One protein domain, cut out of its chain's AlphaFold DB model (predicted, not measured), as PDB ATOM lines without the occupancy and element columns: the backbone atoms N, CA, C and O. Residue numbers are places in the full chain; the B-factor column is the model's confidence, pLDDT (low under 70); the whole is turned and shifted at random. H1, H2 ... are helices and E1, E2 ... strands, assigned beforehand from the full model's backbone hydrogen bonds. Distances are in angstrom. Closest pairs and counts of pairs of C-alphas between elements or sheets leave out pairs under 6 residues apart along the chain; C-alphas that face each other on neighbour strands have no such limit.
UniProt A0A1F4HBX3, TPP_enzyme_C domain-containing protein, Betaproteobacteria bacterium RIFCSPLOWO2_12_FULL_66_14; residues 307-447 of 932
ATOM      1  N   LYS A 307      20.918  24.833  33.944       58.81
ATOM      2  CA  LYS A 307      19.443  24.904  33.870       58.81
ATOM      3  C   LYS A 307      18.775  23.563  33.549       58.81
ATOM      4  O   LYS A 307      17.574  23.436  33.768       58.81
ATOM      5  N   ALA A 308      19.511  22.606  32.983       55.88
ATOM      6  CA  ALA A 308      18.934  21.385  32.421       55.88
ATOM      7  C   ALA A 308      18.622  20.290  33.460       55.88
ATOM      8  O   ALA A 308      17.770  19.447  33.194       55.88
ATOM      9  N   GLU A 309      19.250  20.303  34.638       52.44
ATOM     10  CA  GLU A 309      19.083  19.258  35.655       52.44
ATOM     11  C   GLU A 309      19.157  19.820  37.078       52.44
ATOM     12  O   GLU A 309      19.616  20.939  37.307       52.44
ATOM     13  N   ASP A 310      18.690  19.022  38.041       61.62
ATOM     14  CA  ASP A 310      18.932  19.246  39.464       61.62
ATOM     15  C   ASP A 310      20.433  19.546  39.679       61.62
ATOM     16  O   ASP A 310      21.265  18.724  39.286       61.62
ATOM     17  N   PRO A 311      20.822  20.685  40.290       60.97
ATOM     18  CA  PRO A 311      22.227  21.019  40.540       60.97
ATOM     19  C   PRO A 311      22.969  19.952  41.366       60.97
ATOM     20  O   PRO A 311      24.194  19.974  41.446       60.97
ATOM     21  N   THR A 312      22.261  18.981  41.948       60.16
ATOM     22  CA  THR A 312      22.840  17.803  42.604       60.16
ATOM     23  C   THR A 312      23.210  16.637  41.668       60.16
ATOM     24  O   THR A 312      23.845  15.701  42.152       60.16
ATOM     25  N   ARG A 313      22.880  16.691  40.362       69.06
ATOM     26  CA  ARG A 313      23.090  15.615  39.358       69.06
ATOM     27  C   ARG A 313      24.067  15.948  38.218       69.06
ATOM     28  O   ARG A 313      24.269  15.139  37.319       69.06
ATOM     29  N   TRP A 314      24.742  17.099  38.273       74.44
ATOM     30  CA  TRP A 314      25.722  17.560  37.266       74.44
ATOM     31  C   TRP A 314      26.826  16.540  36.916       74.44
ATOM     32  O   TRP A 314      27.408  16.601  35.829       74.44
ATOM     33  N   GLN A 315      27.112  15.608  37.828       78.25
ATOM     34  CA  GLN A 315      28.078  14.524  37.675       78.25
ATOM     35  C   GLN A 315      27.732  13.585  36.510       78.25
ATOM     36  O   GLN A 315      28.618  12.902  36.007       78.25
ATOM     37  N   GLU A 316      26.474  13.562  36.064       78.56
ATOM     38  CA  GLU A 316      25.987  12.713  34.970       78.56
ATOM     39  C   GLU A 316      26.273  13.304  33.571       78.56
ATOM     40  O   GLU A 316      26.160  12.612  32.561       78.56
ATOM     41  N   THR A 317      26.695  14.571  33.488       79.69
ATOM     42  CA  THR A 317      27.026  15.238  32.217       79.69
ATOM     43  C   THR A 317      28.428  14.869  31.715       79.69
ATOM     44  O   THR A 317      29.329  14.592  32.503       79.69
ATOM     45  N   ALA A 318      28.672  14.937  30.399       80.31
ATOM     46  CA  ALA A 318      29.990  14.638  29.817       80.31
ATOM     47  C   ALA A 318      31.115  15.549  30.358       80.31
ATOM     48  O   ALA A 318      32.218  15.074  30.637       80.31
ATOM     49  N   LEU A 319      30.824  16.842  30.551       84.50
ATOM     50  CA  LEU A 319      31.733  17.793  31.197       84.50
ATOM     51  C   LEU A 319      31.916  17.455  32.684       84.50
ATOM     52  O   LEU A 319      33.045  17.440  33.168       84.50
ATOM     53  N   GLY A 320      30.831  17.134  33.394       81.56
ATOM     54  CA  GLY A 320      30.869  16.740  34.801       81.56
ATOM     55  C   GLY A 320      31.730  15.500  35.043       81.56
ATOM     56  O   GLY A 320      32.638  15.539  35.872       81.56
ATOM     57  N   CYS A 321      31.533  14.443  34.250       85.06
ATOM     58  CA  CYS A 321      32.354  13.232  34.288       85.06
ATOM     59  C   CYS A 321      33.833  13.533  33.999       85.06
ATOM     60  O   CYS A 321      34.709  13.016  34.693       85.06
ATOM     61  N   ALA A 322      34.130  14.376  33.003       87.94
ATOM     62  CA  ALA A 322      35.505  14.743  32.666       87.94
ATOM     63  C   ALA A 322      36.189  15.546  33.786       87.94
ATOM     64  O   ALA A 322      37.323  15.250  34.167       87.94
ATOM     65  N   LEU A 323      35.490  16.523  34.368       87.94
ATOM     66  CA  LEU A 323      35.997  17.327  35.480       87.94
ATOM     67  C   LEU A 323      36.207  16.489  36.744       87.94
ATOM     68  O   LEU A 323      37.218  16.672  37.416       87.94
ATOM     69  N   MET A 324      35.315  15.539  37.042       85.31
ATOM     70  CA  MET A 324      35.484  14.608  38.165       85.31
ATOM     71  C   MET A 324      36.676  13.669  37.972       85.31
ATOM     72  O   MET A 324      37.402  13.402  38.932       85.31
ATOM     73  N   ALA A 325      36.915  13.208  36.740       87.06
ATOM     74  CA  ALA A 325      38.084  12.400  36.410       87.06
ATOM     75  C   ALA A 325      39.396  13.169  36.636       87.06
ATOM     76  O   ALA A 325      40.381  12.601  37.107       87.06
ATOM     77  N   LEU A 326      39.401  14.473  36.341       86.75
ATOM     78  CA  LEU A 326      40.551  15.352  36.561       86.75
ATOM     79  C   LEU A 326      40.684  15.806  38.028       86.75
ATOM     80  O   LEU A 326      41.807  15.954  38.518       86.75
ATOM     81  N   ARG A 327      39.570  16.013  38.748       86.62
ATOM     82  CA  ARG A 327      39.527  16.459  40.152       86.62
ATOM     83  C   ARG A 327      38.293  15.910  40.894       86.62
ATOM     84  O   ARG A 327      37.185  16.413  40.760       86.62
ATOM     85  N   HIS A 328      38.527  14.942  41.780       80.00
ATOM     86  CA  HIS A 328      37.483  14.150  42.449       80.00
ATOM     87  C   HIS A 328      36.606  14.888  43.489       80.00
ATOM     88  O   HIS A 328      35.502  14.433  43.758       80.00
ATOM     89  N   ASN A 329      37.055  16.015  44.062       78.75
ATOM     90  CA  ASN A 329      36.346  16.745  45.138       78.75
ATOM     91  C   ASN A 329      35.581  17.993  44.659       78.75
ATOM     92  O   ASN A 329      35.371  18.925  45.433       78.75
ATOM     93  N   LEU A 330      35.239  18.077  43.373       79.19
ATOM     94  CA  LEU A 330      34.470  19.212  42.863       79.19
ATOM     95  C   LEU A 330      33.009  19.128  43.299       79.19
ATOM     96  O   LEU A 330      32.422  18.049  43.320       79.19
ATOM     97  N   ASP A 331      32.422  20.284  43.593       76.12
ATOM     98  CA  ASP A 331      30.981  20.448  43.722       76.12
ATOM     99  C   ASP A 331      30.411  21.211  42.517       76.12
ATOM    100  O   ASP A 331      31.133  21.770  41.681       76.12
ATOM    101  N   TRP A 332      29.085  21.227  42.427       75.94
ATOM    102  CA  TRP A 332      28.379  21.854  41.316       75.94
ATOM    103  C   TRP A 332      28.594  23.374  41.257       75.94
ATOM    104  O   TRP A 332      28.617  23.946  40.168       75.94
ATOM    105  N   LEU A 333      28.790  24.035  42.408       74.62
ATOM    106  CA  LEU A 333      29.027  25.479  42.489       74.62
ATOM    107  C   LEU A 333      30.367  25.845  41.849       74.62
ATOM    108  O   LEU A 333      30.450  26.801  41.075       74.62
ATOM    109  N   ALA A 334      31.410  25.059  42.124       74.75
ATOM    110  CA  ALA A 334      32.722  25.220  41.518       74.75
ATOM    111  C   ALA A 334      32.680  25.012  39.996       74.75
ATOM    112  O   ALA A 334      33.325  25.771  39.270       74.75
ATOM    113  N   VAL A 335      31.909  24.027  39.524       78.94
ATOM    114  CA  VAL A 335      31.753  23.724  38.092       78.94
ATOM    115  C   VAL A 335      30.949  24.812  37.378       78.94
ATOM    116  O   VAL A 335      31.380  25.278  36.325       78.94
ATOM    117  N   SER A 336      29.834  25.275  37.955       77.50
ATOM    118  CA  SER A 336      29.018  26.364  37.393       77.50
ATOM    119  C   SER A 336      29.836  27.647  37.246       77.50
ATOM    120  O   SER A 336      29.922  28.221  36.158       77.50
ATOM    121  N   ALA A 337      30.522  28.051  38.320       74.75
ATOM    122  CA  ALA A 337      31.370  29.239  38.312       74.75
ATOM    123  C   ALA A 337      32.510  29.128  37.285       74.75
ATOM    124  O   ALA A 337      32.800  30.093  36.577       74.75
ATOM    125  N   GLY A 338      33.137  27.952  37.175       78.00
ATOM    126  CA  GLY A 338      34.201  27.697  36.206       78.00
ATOM    127  C   GLY A 338      33.715  27.708  34.754       78.00
ATOM    128  O   GLY A 338      34.318  28.381  33.927       78.00
ATOM    129  N   THR A 339      32.595  27.039  34.457       83.38
ATOM    130  CA  THR A 339      31.958  26.999  33.121       83.38
ATOM    131  C   THR A 339      31.645  28.408  32.639       83.38
ATOM    132  O   THR A 339      31.943  28.789  31.512       83.38
ATOM    133  N   LYS A 340      31.109  29.229  33.538       79.12
ATOM    134  CA  LYS A 340      30.761  30.611  33.240       79.12
ATOM    135  C   LYS A 340      31.974  31.501  32.987       79.12
ATOM    136  O   LYS A 340      31.930  32.338  32.093       79.12
ATOM    137  N   ALA A 341      33.051  31.313  33.753       78.38
ATOM    138  CA  ALA A 341      34.309  32.029  33.548       78.38
ATOM    139  C   ALA A 341      35.007  31.615  32.243       78.38
ATOM    140  O   ALA A 341      35.562  32.464  31.550       78.38
ATOM    141  N   ALA A 342      34.971  30.324  31.908       83.06
ATOM    142  CA  ALA A 342      35.579  29.779  30.700       83.06
ATOM    143  C   ALA A 342      34.770  30.097  29.427       83.06
ATOM    144  O   ALA A 342      35.355  30.186  28.347       83.06
ATOM    145  N   GLY A 343      33.455  30.304  29.559       80.31
ATOM    146  CA  GLY A 343      32.512  30.505  28.458       80.31
ATOM    147  C   GLY A 343      31.889  29.194  27.966       80.31
ATOM    148  O   GLY A 343      32.196  28.114  28.463       80.31
ATOM    149  N   GLU A 344      30.995  29.274  26.981       80.50
ATOM    150  CA  GLU A 344      30.412  28.083  26.349       80.50
ATOM    151  C   GLU A 344      31.405  27.493  25.338       80.50
ATOM    152  O   GLU A 344      31.813  28.173  24.391       80.50
ATOM    153  N   LEU A 345      31.771  26.219  25.509       81.25
ATOM    154  CA  LEU A 345      32.724  25.545  24.622       81.25
ATOM    155  C   LEU A 345      32.256  25.566  23.157       81.25
ATOM    156  O   LEU A 345      33.045  25.853  22.258       81.25
ATOM    157  N   ASP A 346      30.963  25.345  22.916       77.25
ATOM    158  CA  ASP A 346      30.376  25.382  21.571       77.25
ATOM    159  C   ASP A 346      30.480  26.766  20.919       77.25
ATOM    160  O   ASP A 346      30.628  26.878  19.700       77.25
ATOM    161  N   ALA A 347      30.410  27.836  21.716       74.50
ATOM    162  CA  ALA A 347      30.592  29.194  21.220       74.50
ATOM    163  C   ALA A 347      32.064  29.453  20.865       74.50
ATOM    164  O   ALA A 347      32.348  30.005  19.801       74.50
ATOM    165  N   ALA A 348      32.998  28.987  21.702       74.12
ATOM    166  CA  ALA A 348      34.434  29.081  21.440       74.12
ATOM    167  C   ALA A 348      34.848  28.300  20.178       74.12
ATOM    168  O   ALA A 348      35.640  28.796  19.376       74.12
ATOM    169  N   LEU A 349      34.259  27.118  19.953       72.06
ATOM    170  CA  LEU A 349      34.476  26.306  18.751       72.06
ATOM    171  C   LEU A 349      33.971  26.996  17.474       72.06
ATOM    172  O   LEU A 349      34.618  26.910  16.431       72.06
ATOM    173  N   LYS A 350      32.840  27.710  17.543       73.94
ATOM    174  CA  LYS A 350      32.248  28.417  16.390       73.94
ATOM    175  C   LYS A 350      32.979  29.712  16.010       73.94
ATOM    176  O   LYS A 350      32.860  30.139  14.867       73.94
ATOM    177  N   ALA A 351      33.726  30.323  16.930       70.31
ATOM    178  CA  ALA A 351      34.413  31.601  16.712       70.31
ATOM    179  C   ALA A 351      35.739  31.499  15.918       70.31
ATOM    180  O   ALA A 351      36.289  32.523  15.525       70.31
ATOM    181  N   GLY A 352      36.273  30.297  15.669       69.06
ATOM    182  CA  GLY A 352      37.484  30.063  14.859       69.06
ATOM    183  C   GLY A 352      38.825  30.411  15.533       69.06
ATOM    184  O   GLY A 352      39.795  29.673  15.374       69.06
ATOM    185  N   GLU A 353      38.885  31.468  16.345       77.81
ATOM    186  CA  GLU A 353      40.117  31.941  17.005       77.81
ATOM    187  C   GLU A 353      40.681  30.950  18.039       77.81
ATOM    188  O   GLU A 353      41.889  30.718  18.091       77.81
ATOM    189  N   ALA A 354      39.816  30.314  18.838       77.50
ATOM    190  CA  ALA A 354      40.235  29.349  19.861       77.50
ATOM    191  C   ALA A 354      40.831  28.070  19.248       77.50
ATOM    192  O   ALA A 354      41.782  27.501  19.785       77.50
ATOM    193  N   LYS A 355      40.311  27.655  18.085       79.56
ATOM    194  CA  LYS A 355      40.856  26.537  17.313       79.56
ATOM    195  C   LYS A 355      42.237  26.877  16.743       79.56
ATOM    196  O   LYS A 355      43.167  26.101  16.932       79.56
ATOM    197  N   ALA A 356      42.397  28.062  16.151       84.00
ATOM    198  CA  ALA A 356      43.695  28.527  15.656       84.00
ATOM    199  C   ALA A 356      44.747  28.639  16.779       84.00
ATOM    200  O   ALA A 356      45.919  28.322  16.577       84.00
ATOM    201  N   ALA A 357      44.339  29.051  17.984       84.44
ATOM    202  CA  ALA A 357      45.220  29.079  19.149       84.44
ATOM    203  C   ALA A 357      45.668  27.671  19.579       84.44
ATOM    204  O   ALA A 357      46.846  27.481  19.876       84.44
ATOM    205  N   ALA A 358      44.766  26.683  19.578       84.38
ATOM    206  CA  ALA A 358      45.115  25.290  19.858       84.38
ATOM    207  C   ALA A 358      46.103  24.731  18.816       84.38
ATOM    208  O   ALA A 358      47.119  24.156  19.195       84.38
ATOM    209  N   GLU A 359      45.874  24.987  17.525       86.69
ATOM    210  CA  GLU A 359      46.790  24.601  16.438       86.69
ATOM    211  C   GLU A 359      48.183  25.241  16.604       86.69
ATOM    212  O   GLU A 359      49.208  24.574  16.454       86.69
ATOM    213  N   ALA A 360      48.245  26.520  16.994       86.50
ATOM    214  CA  ALA A 360      49.509  27.200  17.275       86.50
ATOM    215  C   ALA A 360      50.256  26.585  18.471       86.50
ATOM    216  O   ALA A 360      51.479  26.457  18.428       86.50
ATOM    217  N   LEU A 361      49.544  26.180  19.529       88.06
ATOM    218  CA  LEU A 361      50.147  25.479  20.669       88.06
ATOM    219  C   LEU A 361      50.733  24.123  20.252       88.06
ATOM    220  O   LEU A 361      51.804  23.758  20.736       88.06
ATOM    221  N   GLN A 362      50.077  23.401  19.340       87.94
ATOM    222  CA  GLN A 362      50.593  22.134  18.814       87.94
ATOM    223  C   GLN A 362      51.875  22.326  18.002       87.94
ATOM    224  O   GLN A 362      52.834  21.582  18.202       87.94
ATOM    225  N   GLU A 363      51.940  23.347  17.143       84.94
ATOM    226  CA  GLU A 363      53.179  23.667  16.420       84.94
ATOM    227  C   GLU A 363      54.307  24.117  17.363       84.94
ATOM    228  O   GLU A 363      55.450  23.687  17.211       84.94
ATOM    229  N   GLU A 364      54.009  24.911  18.396       83.25
ATOM    230  CA  GLU A 364      55.006  25.287  19.413       83.25
ATOM    231  C   GLU A 364      55.517  24.076  20.223       83.25
ATOM    232  O   GLU A 364      56.662  24.082  20.691       83.25
ATOM    233  N   ALA A 365      54.701  23.026  20.367       82.00
ATOM    234  CA  ALA A 365      55.040  21.783  21.065       82.00
ATOM    235  C   ALA A 365      55.700  20.711  20.169       82.00
ATOM    236  O   ALA A 365      56.186  19.700  20.683       82.00
ATOM    237  N   LYS A 366      55.751  20.912  18.847       81.88
ATOM    238  CA  LYS A 366      56.187  19.901  17.875       81.88
ATOM    239  C   LYS A 366      57.607  19.399  18.138       81.88
ATOM    240  O   LYS A 366      58.555  20.176  18.269       81.88
ATOM    241  N   GLY A 367      57.761  18.074  18.177       71.00
ATOM    242  CA  GLY A 367      59.053  17.420  18.405       71.00
ATOM    243  C   GLY A 367      59.511  17.421  19.866       71.00
ATOM    244  O   GLY A 367      60.685  17.161  20.125       71.00
ATOM    245  N   ARG A 368      58.616  17.703  20.825       75.12
ATOM    246  CA  ARG A 368      58.917  17.726  22.267       75.12
ATOM    247  C   ARG A 368      57.960  16.828  23.053       75.12
ATOM    248  O   ARG A 368      56.789  16.744  22.697       75.12
ATOM    249  N   PRO A 369      58.412  16.165  24.128       77.25
ATOM    250  CA  PRO A 369      57.552  15.331  24.965       77.25
ATOM    251  C   PRO A 369      56.720  16.192  25.938       77.25
ATOM    252  O   PRO A 369      56.958  16.184  27.141       77.25
ATOM    253  N   VAL A 370      55.753  16.969  25.437       85.56
ATOM    254  CA  VAL A 370      54.823  17.732  26.294       85.56
ATOM    255  C   VAL A 370      53.524  16.945  26.468       85.56
ATOM    256  O   VAL A 370      52.830  16.656  25.493       85.56
ATOM    257  N   MET A 371      53.212  16.599  27.717       87.19
ATOM    258  CA  MET A 371      52.052  15.798  28.108       87.19
ATOM    259  C   MET A 371      50.913  16.691  28.605       87.19
ATOM    260  O   MET A 371      51.145  17.756  29.179       87.19
ATOM    261  N   LEU A 372      49.677  16.239  28.433       88.88
ATOM    262  CA  LEU A 372      48.482  16.882  28.963       88.88
ATOM    263  C   LEU A 372      47.532  15.831  29.560       88.88
ATOM    264  O   LEU A 372      47.246  14.801  28.944       88.88
ATOM    265  N   ALA A 373      47.034  16.126  30.764       85.25
ATOM    266  CA  ALA A 373      46.032  15.325  31.449       85.25
ATOM    267  C   ALA A 373      44.656  15.526  30.798       85.25
ATOM    268  O   ALA A 373      44.035  16.576  30.960       85.25
ATOM    269  N   SER A 374      44.177  14.503  30.097       83.94
ATOM    270  CA  SER A 374      42.864  14.456  29.464       83.94
ATOM    271  C   SER A 374      41.840  13.790  30.378       83.94
ATOM    272  O   SER A 374      42.085  12.709  30.920       83.94
ATOM    273  N   GLY A 375      40.688  14.438  30.557       81.06
ATOM    274  CA  GLY A 375      39.546  13.902  31.315       81.06
ATOM    275  C   GLY A 375      38.499  13.228  30.427       81.06
ATOM    276  O   GLY A 375      37.459  12.763  30.904       81.06
ATOM    277  N   ARG A 376      38.731  13.216  29.115       80.44
ATOM    278  CA  ARG A 376      37.735  12.825  28.125       80.44
ATOM    279  C   ARG A 376      37.320  11.360  28.281       80.44
ATOM    280  O   ARG A 376      38.149  10.465  28.409       80.44
ATOM    281  N   GLY A 377      36.008  11.116  28.267       78.25
ATOM    282  CA  GLY A 377      35.434   9.788  28.512       78.25
ATOM    283  C   GLY A 377      35.327   9.400  29.994       78.25
ATOM    284  O   GLY A 377      35.070   8.236  30.285       78.25
ATOM    285  N   GLY A 378      35.522  10.347  30.924       80.50
ATOM    286  CA  GLY A 378      35.326  10.133  32.364       80.50
ATOM    287  C   GLY A 378      36.479   9.410  33.069       80.50
ATOM    288  O   GLY A 378      36.331   9.001  34.217       80.50
ATOM    289  N   VAL A 379      37.632   9.252  32.407       83.25
ATOM    290  CA  VAL A 379      38.833   8.612  32.966       83.25
ATOM    291  C   VAL A 379      40.055   9.471  32.655       83.25
ATOM    292  O   VAL A 379      40.277   9.819  31.499       83.25
ATOM    293  N   LYS A 380      40.872   9.777  33.672       86.75
ATOM    294  CA  LYS A 380      42.112  10.548  33.501       86.75
ATOM    295  C   LYS A 380      43.143   9.754  32.687       86.75
ATOM    296  O   LYS A 380      43.503   8.641  33.075       86.75
ATOM    297  N   ARG A 381      43.641  10.330  31.590       87.38
ATOM    298  CA  ARG A 381      44.735   9.796  30.753       87.38
ATOM    299  C   ARG A 381      45.756  10.890  30.451       87.38
ATOM    300  O   ARG A 381      45.388  12.051  30.376       87.38
ATOM    301  N   GLU A 382      47.018  10.529  30.255       86.56
ATOM    302  CA  GLU A 382      48.059  11.469  29.814       86.56
ATOM    303  C   GLU A 382      48.302  11.269  28.316       86.56
ATOM    304  O   GLU A 382      48.654  10.167  27.895       86.56
ATOM    305  N   ASN A 383      48.120  12.322  27.521       85.50
ATOM    306  CA  ASN A 383      48.331  12.298  26.073       85.50
ATOM    307  C   ASN A 383      49.406  13.311  25.679       85.50
ATOM    308  O   ASN A 383      49.571  14.336  26.345       85.50
ATOM    309  N   ARG A 384      50.115  13.057  24.579       86.12
ATOM    310  CA  ARG A 384      51.016  14.055  24.001       86.12
ATOM    311  C   ARG A 384      50.223  15.113  23.243       86.12
ATOM    312  O   ARG A 384      49.302  14.791  22.497       86.12
ATOM    313  N   ILE A 385      50.602  16.376  23.407       88.12
ATOM    314  CA  ILE A 385      49.886  17.506  22.793       88.12
ATOM    315  C   ILE A 385      49.934  17.455  21.260       88.12
ATOM    316  O   ILE A 385      48.955  17.811  20.602       88.12
ATOM    317  N   ASP A 386      51.050  16.993  20.691       83.75
ATOM    318  CA  ASP A 386      51.260  16.875  19.245       83.75
ATOM    319  C   ASP A 386      50.511  15.692  18.600       83.75
ATOM    320  O   ASP A 386      50.436  15.620  17.376       83.75
ATOM    321  N   GLU A 387      49.915  14.802  19.400       83.44
ATOM    322  CA  GLU A 387      49.155  13.626  18.944       83.44
ATOM    323  C   GLU A 387      47.630  13.779  19.100       83.44
ATOM    324  O   GLU A 387      46.868  12.947  18.605       83.44
ATOM    325  N   LEU A 388      47.164  14.829  19.783       84.69
ATOM    326  CA  LEU A 388      45.738  15.106  19.978       84.69
ATOM    327  C   LEU A 388      45.123  15.802  18.756       84.69
ATOM    328  O   LEU A 388      45.771  16.602  18.086       84.69
ATOM    329  N   ALA A 389      43.835  15.565  18.490       86.31
ATOM    330  CA  ALA A 389      43.095  16.433  17.575       86.31
ATOM    331  C   ALA A 389      42.960  17.846  18.194       86.31
ATOM    332  O   ALA A 389      42.805  17.945  19.418       86.31
ATOM    333  N   PRO A 390      42.980  18.939  17.404       85.38
ATOM    334  CA  PRO A 390      42.836  20.303  17.928       85.38
ATOM    335  C   PRO A 390      41.590  20.494  18.806       85.38
ATOM    336  O   PRO A 390      41.635  21.199  19.812       85.38
ATOM    337  N   GLU A 391      40.485  19.831  18.460       85.50
ATOM    338  CA  GLU A 391      39.229  19.850  19.214       85.50
ATOM    339  C   GLU A 391      39.354  19.153  20.577       85.50
ATOM    340  O   GLU A 391      38.729  19.566  21.555       85.50
ATOM    341  N   ASP A 392      40.179  18.111  20.653       86.31
ATOM    342  CA  ASP A 392      40.404  17.335  21.869       86.31
ATOM    343  C   ASP A 392      41.322  18.093  22.829       86.31
ATOM    344  O   ASP A 392      40.990  18.243  24.005       86.31
ATOM    345  N   LEU A 393      42.407  18.671  22.301       88.75
ATOM    346  CA  LEU A 393      43.277  19.578  23.047       88.75
ATOM    347  C   LEU A 393      42.492  20.778  23.593       88.75
ATOM    348  O   LEU A 393      42.660  21.159  24.751       88.75
ATOM    349  N   LEU A 394      41.609  21.361  22.777       89.00
ATOM    350  CA  LEU A 394      40.792  22.496  23.192       89.00
ATOM    351  C   LEU A 394      39.780  22.115  24.280       89.00
ATOM    352  O   LEU A 394      39.606  22.881  25.224       89.00
ATOM    353  N   PHE A 395      39.146  20.941  24.190       89.81
ATOM    354  CA  PHE A 395      38.246  20.436  25.234       89.81
ATOM    355  C   PHE A 395      38.969  20.247  26.574       89.81
ATOM    356  O   PHE A 395      38.448  20.626  27.624       89.81
ATOM    357  N   ASP A 396      40.184  19.700  26.560       89.69
ATOM    358  CA  ASP A 396      40.934  19.480  27.795       89.69
ATOM    359  C   ASP A 396      41.489  20.790  28.387       89.69
ATOM    360  O   ASP A 396      41.434  20.994  29.603       89.69
ATOM    361  N   LEU A 397      41.933  21.737  27.550       90.88
ATOM    362  CA  LEU A 397      42.289  23.092  27.998       90.88
ATOM    363  C   LEU A 397      41.065  23.878  28.495       90.88
ATOM    364  O   LEU A 397      41.189  24.692  29.410       90.88
ATOM    365  N   TYR A 398      39.877  23.607  27.953       91.00
ATOM    366  CA  TYR A 398      38.615  24.115  28.486       91.00
ATOM    367  C   TYR A 398      38.305  23.524  29.863       91.00
ATOM    368  O   TYR A 398      37.977  24.271  30.781       91.00
ATOM    369  N   CYS A 399      38.497  22.217  30.060       90.62
ATOM    370  CA  CYS A 399      38.386  21.607  31.384       90.62
ATOM    371  C   CYS A 399      39.354  22.266  32.378       90.62
ATOM    372  O   CYS A 399      38.953  22.597  33.491       90.62
ATOM    373  N   LEU A 400      40.598  22.539  31.968       90.38
ATOM    374  CA  LEU A 400      41.560  23.286  32.780       90.38
ATOM    375  C   LEU A 400      41.070  24.709  33.099       90.38
ATOM    376  O   LEU A 400      41.154  25.142  34.245       90.38
ATOM    377  N   ALA A 401      40.494  25.418  32.125       89.44
ATOM    378  CA  ALA A 401      39.906  26.742  32.331       89.44
ATOM    379  C   ALA A 401      38.747  26.727  33.341       89.44
ATOM    380  O   ALA A 401      38.661  27.616  34.191       89.44
ATOM    381  N   VAL A 402      37.910  25.687  33.311       88.31
ATOM    382  CA  VAL A 402      36.838  25.475  34.293       88.31
ATOM    383  C   VAL A 402      37.413  25.175  35.682       88.31
ATOM    384  O   VAL A 402      36.994  25.792  36.663       88.31
ATOM    385  N   LEU A 403      38.409  24.286  35.777       87.75
ATOM    386  CA  LEU A 403      39.071  23.919  37.037       87.75
ATOM    387  C   LEU A 403      39.767  25.109  37.708       87.75
ATOM    388  O   LEU A 403      39.704  25.250  38.932       87.75
ATOM    389  N   GLU A 404      40.407  25.961  36.910       87.19
ATOM    390  CA  GLU A 404      41.135  27.147  37.370       87.19
ATOM    391  C   GLU A 404      40.248  28.401  37.450       87.19
ATOM    392  O   GLU A 404      40.670  29.426  37.989       87.19
ATOM    393  N   ARG A 405      38.995  28.324  36.971       86.38
ATOM    394  CA  ARG A 405      38.010  29.423  36.945       86.38
ATOM    395  C   ARG A 405      38.567  30.659  36.232       86.38
ATOM    396  O   ARG A 405      38.630  31.763  36.789       86.38
ATOM    397  N   ARG A 406      39.038  30.452  35.006       88.75
ATOM    398  CA  ARG A 406      39.680  31.467  34.160       88.75
ATOM    399  C   ARG A 406      39.043  31.487  32.780       88.75
ATOM    400  O   ARG A 406      38.475  30.493  32.341       88.75
ATOM    401  N   ALA A 407      39.187  32.616  32.092       87.50
ATOM    402  CA  ALA A 407      38.839  32.691  30.682       87.50
ATOM    403  C   ALA A 407      39.714  31.717  29.884       87.50
ATOM    404  O   ALA A 407      40.923  31.629  30.119       87.50
ATOM    405  N   LEU A 408      39.117  31.022  28.914       89.25
ATOM    406  CA  LEU A 408      39.843  30.091  28.051       89.25
ATOM    407  C   LEU A 408      41.023  30.776  27.339       89.25
ATOM    408  O   LEU A 408      42.108  30.209  27.257       89.25
ATOM    409  N   THR A 409      40.851  32.030  26.916       87.19
ATOM    410  CA  THR A 409      41.911  32.850  26.305       87.19
ATOM    411  C   THR A 409      43.132  33.004  27.212       87.19
ATOM    412  O   THR A 409      44.259  32.806  26.768       87.19
ATOM    413  N   GLN A 410      42.925  33.261  28.504       85.12
ATOM    414  CA  GLN A 410      44.008  33.407  29.478       85.12
ATOM    415  C   GLN A 410      44.763  32.089  29.707       85.12
ATOM    416  O   GLN A 410      45.983  32.093  29.889       85.12
ATOM    417  N   VAL A 411      44.055  30.956  29.703       90.25
ATOM    418  CA  VAL A 411      44.678  29.625  29.793       90.25
ATOM    419  C   VAL A 411      45.531  29.353  28.554       90.25
ATOM    420  O   VAL A 411      46.680  28.938  28.697       90.25
ATOM    421  N   LEU A 412      45.018  29.661  27.359       88.75
ATOM    422  CA  LEU A 412      45.743  29.525  26.091       88.75
ATOM    423  C   LEU A 412      47.007  30.407  26.048       88.75
ATOM    424  O   LEU A 412      48.073  29.943  25.640       88.75
ATOM    425  N   GLU A 413      46.933  31.652  26.527       85.94
ATOM    426  CA  GLU A 413      48.090  32.555  26.626       85.94
ATOM    427  C   GLU A 413      49.168  32.033  27.585       85.94
ATOM    428  O   GLU A 413      50.357  32.044  27.254       85.94
ATOM    429  N   ASN A 414      48.771  31.540  28.765       86.81
ATOM    430  CA  ASN A 414      49.716  30.963  29.724       86.81
ATOM    431  C   ASN A 414      50.322  29.660  29.199       86.81
ATOM    432  O   ASN A 414      51.524  29.461  29.354       86.81
ATOM    433  N   ALA A 415      49.534  28.818  28.524       88.25
ATOM    434  CA  ALA A 415      50.037  27.627  27.846       88.25
ATOM    435  C   ALA A 415      51.118  27.991  26.821       88.25
ATOM    436  O   ALA A 415      52.198  27.401  26.829       88.25
ATOM    437  N   ARG A 416      50.893  29.035  26.016       86.31
ATOM    438  CA  ARG A 416      51.900  29.541  25.075       86.31
ATOM    439  C   ARG A 416      53.154  30.044  25.792       86.31
ATOM    440  O   ARG A 416      54.260  29.696  25.390       86.31
ATOM    441  N   GLY A 417      53.001  30.837  26.853       81.19
ATOM    442  CA  GLY A 417      54.125  31.345  27.647       81.19
ATOM    443  C   GLY A 417      54.971  30.230  28.269       81.19
ATOM    444  O   GLY A 417      56.199  30.285  28.218       81.19
ATOM    445  N   VAL A 418      54.322  29.180  28.779       83.31
ATOM    446  CA  VAL A 418      54.982  27.968  29.280       83.31
ATOM    447  C   VAL A 418      55.731  27.250  28.160       83.31
ATOM    448  O   VAL A 418      56.898  26.924  28.344       83.31
ATOM    449  N   LEU A 419      55.125  27.050  26.985       82.38
ATOM    450  CA  LEU A 419      55.808  26.426  25.842       82.38
ATOM    451  C   LEU A 419      57.026  27.243  25.375       82.38
ATOM    452  O   LEU A 419      58.065  26.665  25.048       82.38
ATOM    453  N   VAL A 420      56.942  28.579  25.404       79.19
ATOM    454  CA  VAL A 420      58.074  29.474  25.111       79.19
ATOM    455  C   VAL A 420      59.180  29.329  26.155       79.19
ATOM    456  O   VAL A 420      60.335  29.173  25.763       79.19
ATOM    457  N   LEU A 421      58.857  29.313  27.455       75.75
ATOM    458  CA  LEU A 421      59.838  29.008  28.505       75.75
ATOM    459  C   LEU A 421      60.485  27.647  28.247       75.75
ATOM    460  O   LEU A 421      61.701  27.526  28.310       75.75
ATOM    461  N   LEU A 422      59.700  26.626  27.892       75.56
ATOM    462  CA  LEU A 422      60.238  25.298  27.607       75.56
ATOM    463  C   LEU A 422      61.256  25.308  26.451       75.56
ATOM    464  O   LEU A 422      62.058  24.386  26.337       75.56
ATOM    465  N   ARG A 423      61.285  26.342  25.588       71.56
ATOM    466  CA  ARG A 423      62.336  26.516  24.566       71.56
ATOM    467  C   ARG A 423      63.676  26.979  25.116       71.56
ATOM    468  O   ARG A 423      64.680  26.735  24.454       71.56
ATOM    469  N   THR A 424      63.709  27.652  26.259       66.00
ATOM    470  CA  THR A 424      64.938  28.235  26.813       66.00
ATOM    471  C   THR A 424      65.700  27.262  27.718       66.00
ATOM    472  O   THR A 424      66.748  27.621  28.261       66.00
ATOM    473  N   LEU A 425      65.210  26.022  27.852       69.75
ATOM    474  CA  LEU A 425      65.718  25.022  28.787       69.75
ATOM    475  C   LEU A 425      66.621  23.965  28.134       69.75
ATOM    476  O   LEU A 425      66.355  23.511  27.025       69.75
ATOM    477  N   GLU A 426      67.653  23.522  28.856       65.69
ATOM    478  CA  GLU A 426      68.604  22.477  28.435       65.69
ATOM    479  C   GLU A 426      68.031  21.058  28.545       65.69
ATOM    480  O   GLU A 426      68.473  20.167  27.831       65.69
ATOM    481  N   ASN A 427      67.044  20.832  29.417       64.25
ATOM    482  CA  ASN A 427      66.477  19.510  29.705       64.25
ATOM    483  C   ASN A 427      65.037  19.323  29.195       64.25
ATOM    484  O   ASN A 427      64.269  18.552  29.771       64.25
ATOM    485  N   ALA A 428      64.678  19.988  28.094       55.31
ATOM    486  CA  ALA A 428      63.358  19.884  27.458       55.31
ATOM    487  C   ALA A 428      62.988  18.461  26.961       55.31
ATOM    488  O   ALA A 428      61.885  18.256  26.461       55.31
ATOM    489  N   GLU A 429      63.889  17.482  27.091       54.00
ATOM    490  CA  GLU A 429      63.662  16.070  26.764       54.00
ATOM    491  C   GLU A 429      62.931  15.280  27.873       54.00
ATOM    492  O   GLU A 429      62.496  14.155  27.633       54.00
ATOM    493  N   SER A 430      62.759  15.843  29.079       59.12
ATOM    494  CA  SER A 430      61.924  15.228  30.127       59.12
ATOM    495  C   SER A 430      60.437  15.535  29.900       59.12
ATOM    496  O   SER A 430      60.124  16.680  29.567       59.12
ATOM    497  N   PRO A 431      59.509  14.574  30.102       62.47
ATOM    498  CA  PRO A 431      58.081  14.819  29.915       62.47
ATOM    499  C   PRO A 431      57.586  15.979  30.788       62.47
ATOM    500  O   PRO A 431      57.612  15.891  32.015       62.47
ATOM    501  N   ALA A 432      57.145  17.070  30.163       74.88
ATOM    502  CA  ALA A 432      56.586  18.225  30.863       74.88
ATOM    503  C   ALA A 432      55.054  18.146  30.844       74.88
ATOM    504  O   ALA A 432      54.461  18.112  29.766       74.88
ATOM    505  N   HIS A 433      54.406  18.135  32.011       85.00
ATOM    506  CA  HIS A 433      52.942  18.138  32.111       85.00
ATOM    507  C   HIS A 433      52.408  19.571  31.999       85.00
ATOM    508  O   HIS A 433      52.555  20.382  32.916       85.00
ATOM    509  N   LEU A 434      51.788  19.902  30.864       86.19
ATOM    510  CA  LEU A 434      51.341  21.261  30.559       86.19
ATOM    511  C   LEU A 434      50.292  21.761  31.555       86.19
ATOM    512  O   LEU A 434      50.382  22.908  31.984       86.19
ATOM    513  N   CYS A 435      49.328  20.921  31.947       84.75
ATOM    514  CA  CYS A 435      48.282  21.315  32.894       84.75
ATOM    515  C   CYS A 435      48.875  21.776  34.228       84.75
ATOM    516  O   CYS A 435      48.492  22.830  34.721       84.75
ATOM    517  N   ASP A 436      49.863  21.054  34.759       84.31
ATOM    518  CA  ASP A 436      50.497  21.400  36.034       84.31
ATOM    519  C   ASP A 436      51.271  22.717  35.934       84.31
ATOM    520  O   ASP A 436      51.177  23.573  36.814       84.31
ATOM    521  N   LEU A 437      51.995  22.919  34.829       85.50
ATOM    522  CA  LEU A 437      52.760  24.139  34.584       85.50
ATOM    523  C   LEU A 437      51.846  25.356  34.360       85.50
ATOM    524  O   LEU A 437      52.129  26.449  34.851       85.50
ATOM    525  N   VAL A 438      50.730  25.181  33.652       86.88
ATOM    526  CA  VAL A 438      49.741  26.243  33.422       86.88
ATOM    527  C   VAL A 438      48.963  26.549  34.701       86.88
ATOM    528  O   VAL A 438      48.833  27.722  35.044       86.88
ATOM    529  N   SER A 439      48.530  25.540  35.463       84.50
ATOM    530  CA  SER A 439      47.937  25.728  36.794       84.50
ATOM    531  C   SER A 439      48.901  26.442  37.740       84.50
ATOM    532  O   SER A 439      48.495  27.371  38.434       84.50
ATOM    533  N   ALA A 440      50.195  26.099  37.727       80.50
ATOM    534  CA  ALA A 440      51.210  26.804  38.508       80.50
ATOM    535  C   ALA A 440      51.285  28.292  38.127       80.50
ATOM    536  O   ALA A 440      51.284  29.153  39.011       80.50
ATOM    537  N   ARG A 441      51.267  28.621  36.827       84.69
ATOM    538  CA  ARG A 441      51.227  30.014  36.347       84.69
ATOM    539  C   ARG A 441      49.956  30.750  36.758       84.69
ATOM    540  O   ARG A 441      50.043  31.877  37.245       84.69
ATOM    541  N   LEU A 442      48.794  30.122  36.599       81.19
ATOM    542  CA  LEU A 442      47.493  30.693  36.967       81.19
ATOM    543  C   LEU A 442      47.340  30.869  38.487       81.19
ATOM    544  O   LEU A 442      46.681  31.815  38.928       81.19
ATOM    545  N   GLY A 443      47.997  30.006  39.266       75.81
ATOM    546  CA  GLY A 443      48.148  30.080  40.720       75.81
ATOM    547  C   GLY A 443      49.207  31.081  41.197       75.81
ATOM    548  O   GLY A 443      49.415  31.219  42.401       75.81
ATOM    549  N   GLY A 444      49.867  31.793  40.277       72.12
ATOM    550  CA  GLY A 444      50.804  32.872  40.590       72.12
ATOM    551  C   GLY A 444      52.252  32.433  40.809       72.12
ATOM    552  O   GLY A 444      53.055  33.246  41.259       72.12
ATOM    553  N   GLN A 445      52.621  31.186  40.490       73.31
ATOM    554  CA  GLN A 445      54.025  30.781  40.528       73.31
ATOM    555  C   GLN A 445      54.836  31.474  39.438       73.31
ATOM    556  O   GLN A 445      54.424  31.584  38.279       73.31
ATOM    557  N   SER A 446      56.039  31.877  39.828       67.38
ATOM    558  CA  SER A 446      57.050  32.438  38.951       67.38
ATOM    559  C   SER A 446      57.606  31.398  37.984       67.38
ATOM    560  O   SER A 446      57.772  30.247  38.386       67.38
ATOM    561  N   TYR A 447      57.988  31.772  36.754       70.56
ATOM    562  CA  TYR A 447      58.714  30.834  35.884       70.56
ATOM    563  C   TYR A 447      59.981  30.321  36.577       70.56
ATOM    564  O   TYR A 447      60.285  29.141  36.494       70.56
TER     565      TYR A 447
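This is residues 307 to 447 of the 932 residues of the protein "TPP_enzyme_C domain-containing protein" of Betaproteobacteria bacterium RIFCSPLOWO2_12_FULL_66_14 (UniProt A0A1F4HBX3). One helix, H5, runs through the core, and five others, H1, H2, H4, H6 and H7, pack round it, mostly crossed. The small hairpin E1 and E2 covers one side, with E1 next to H5 and H7. The printed part has 141 residues, with seven named helices and two antiparallel strands in the order H1 H2 H3 H4 E1 E2 H5 H6 H7: mostly helix. It is compact, radius of gyration of the C-alphas 14.8 A, yet elongated, spanning 51 by 31 by 27 A.

Start at H1, residues 318 to 326; it touches the hub H5, residues 390 to 404, through 399 to 403 alone, closest C-alphas Leu 323 and Cys 399, 6.4 A. H2, residues 332 to 342, touches H5 through 398 to 404 alone, closest C-alphas Gly 338 and Val 402, 3.9 A, at a steep tilt of 57 degrees, opposite ways. H3, residues 345 to 350, is close but not clearly touching H5. H4, residues 353 to 365, touches H6, residues 408 to 423, at a shallow tilt of 16 degrees, closest C-alphas Leu 361 and Arg 416, 6.2 A. In the hairpin of E1, residues 370 to 374, and E2, residues 381 to 384, N 372 and O 383 are 2.8 A apart. H7, residues 434 to 442, touches H6, closest C-alphas Ala 415 and Val 438, 5.8 A. In the seven helices every O i to N i+4 pair is within hydrogen-bond range.

Find C-alpha 318 at (29.990, 14.638, 29.817), where H1 begins. H4 measures 18.5 A, H5 20.7 A and H6 23.0 A; H7 ends at C-alpha 442, (47.493, 30.693, 36.967).

The C-alphas of Asp 310 and Glu 426 are farthest apart, 51.0 A. The printed part has no cut and no long link. Look for pLDDT under 70 at residues 307 to 313, 352, 424 to 431 and 446.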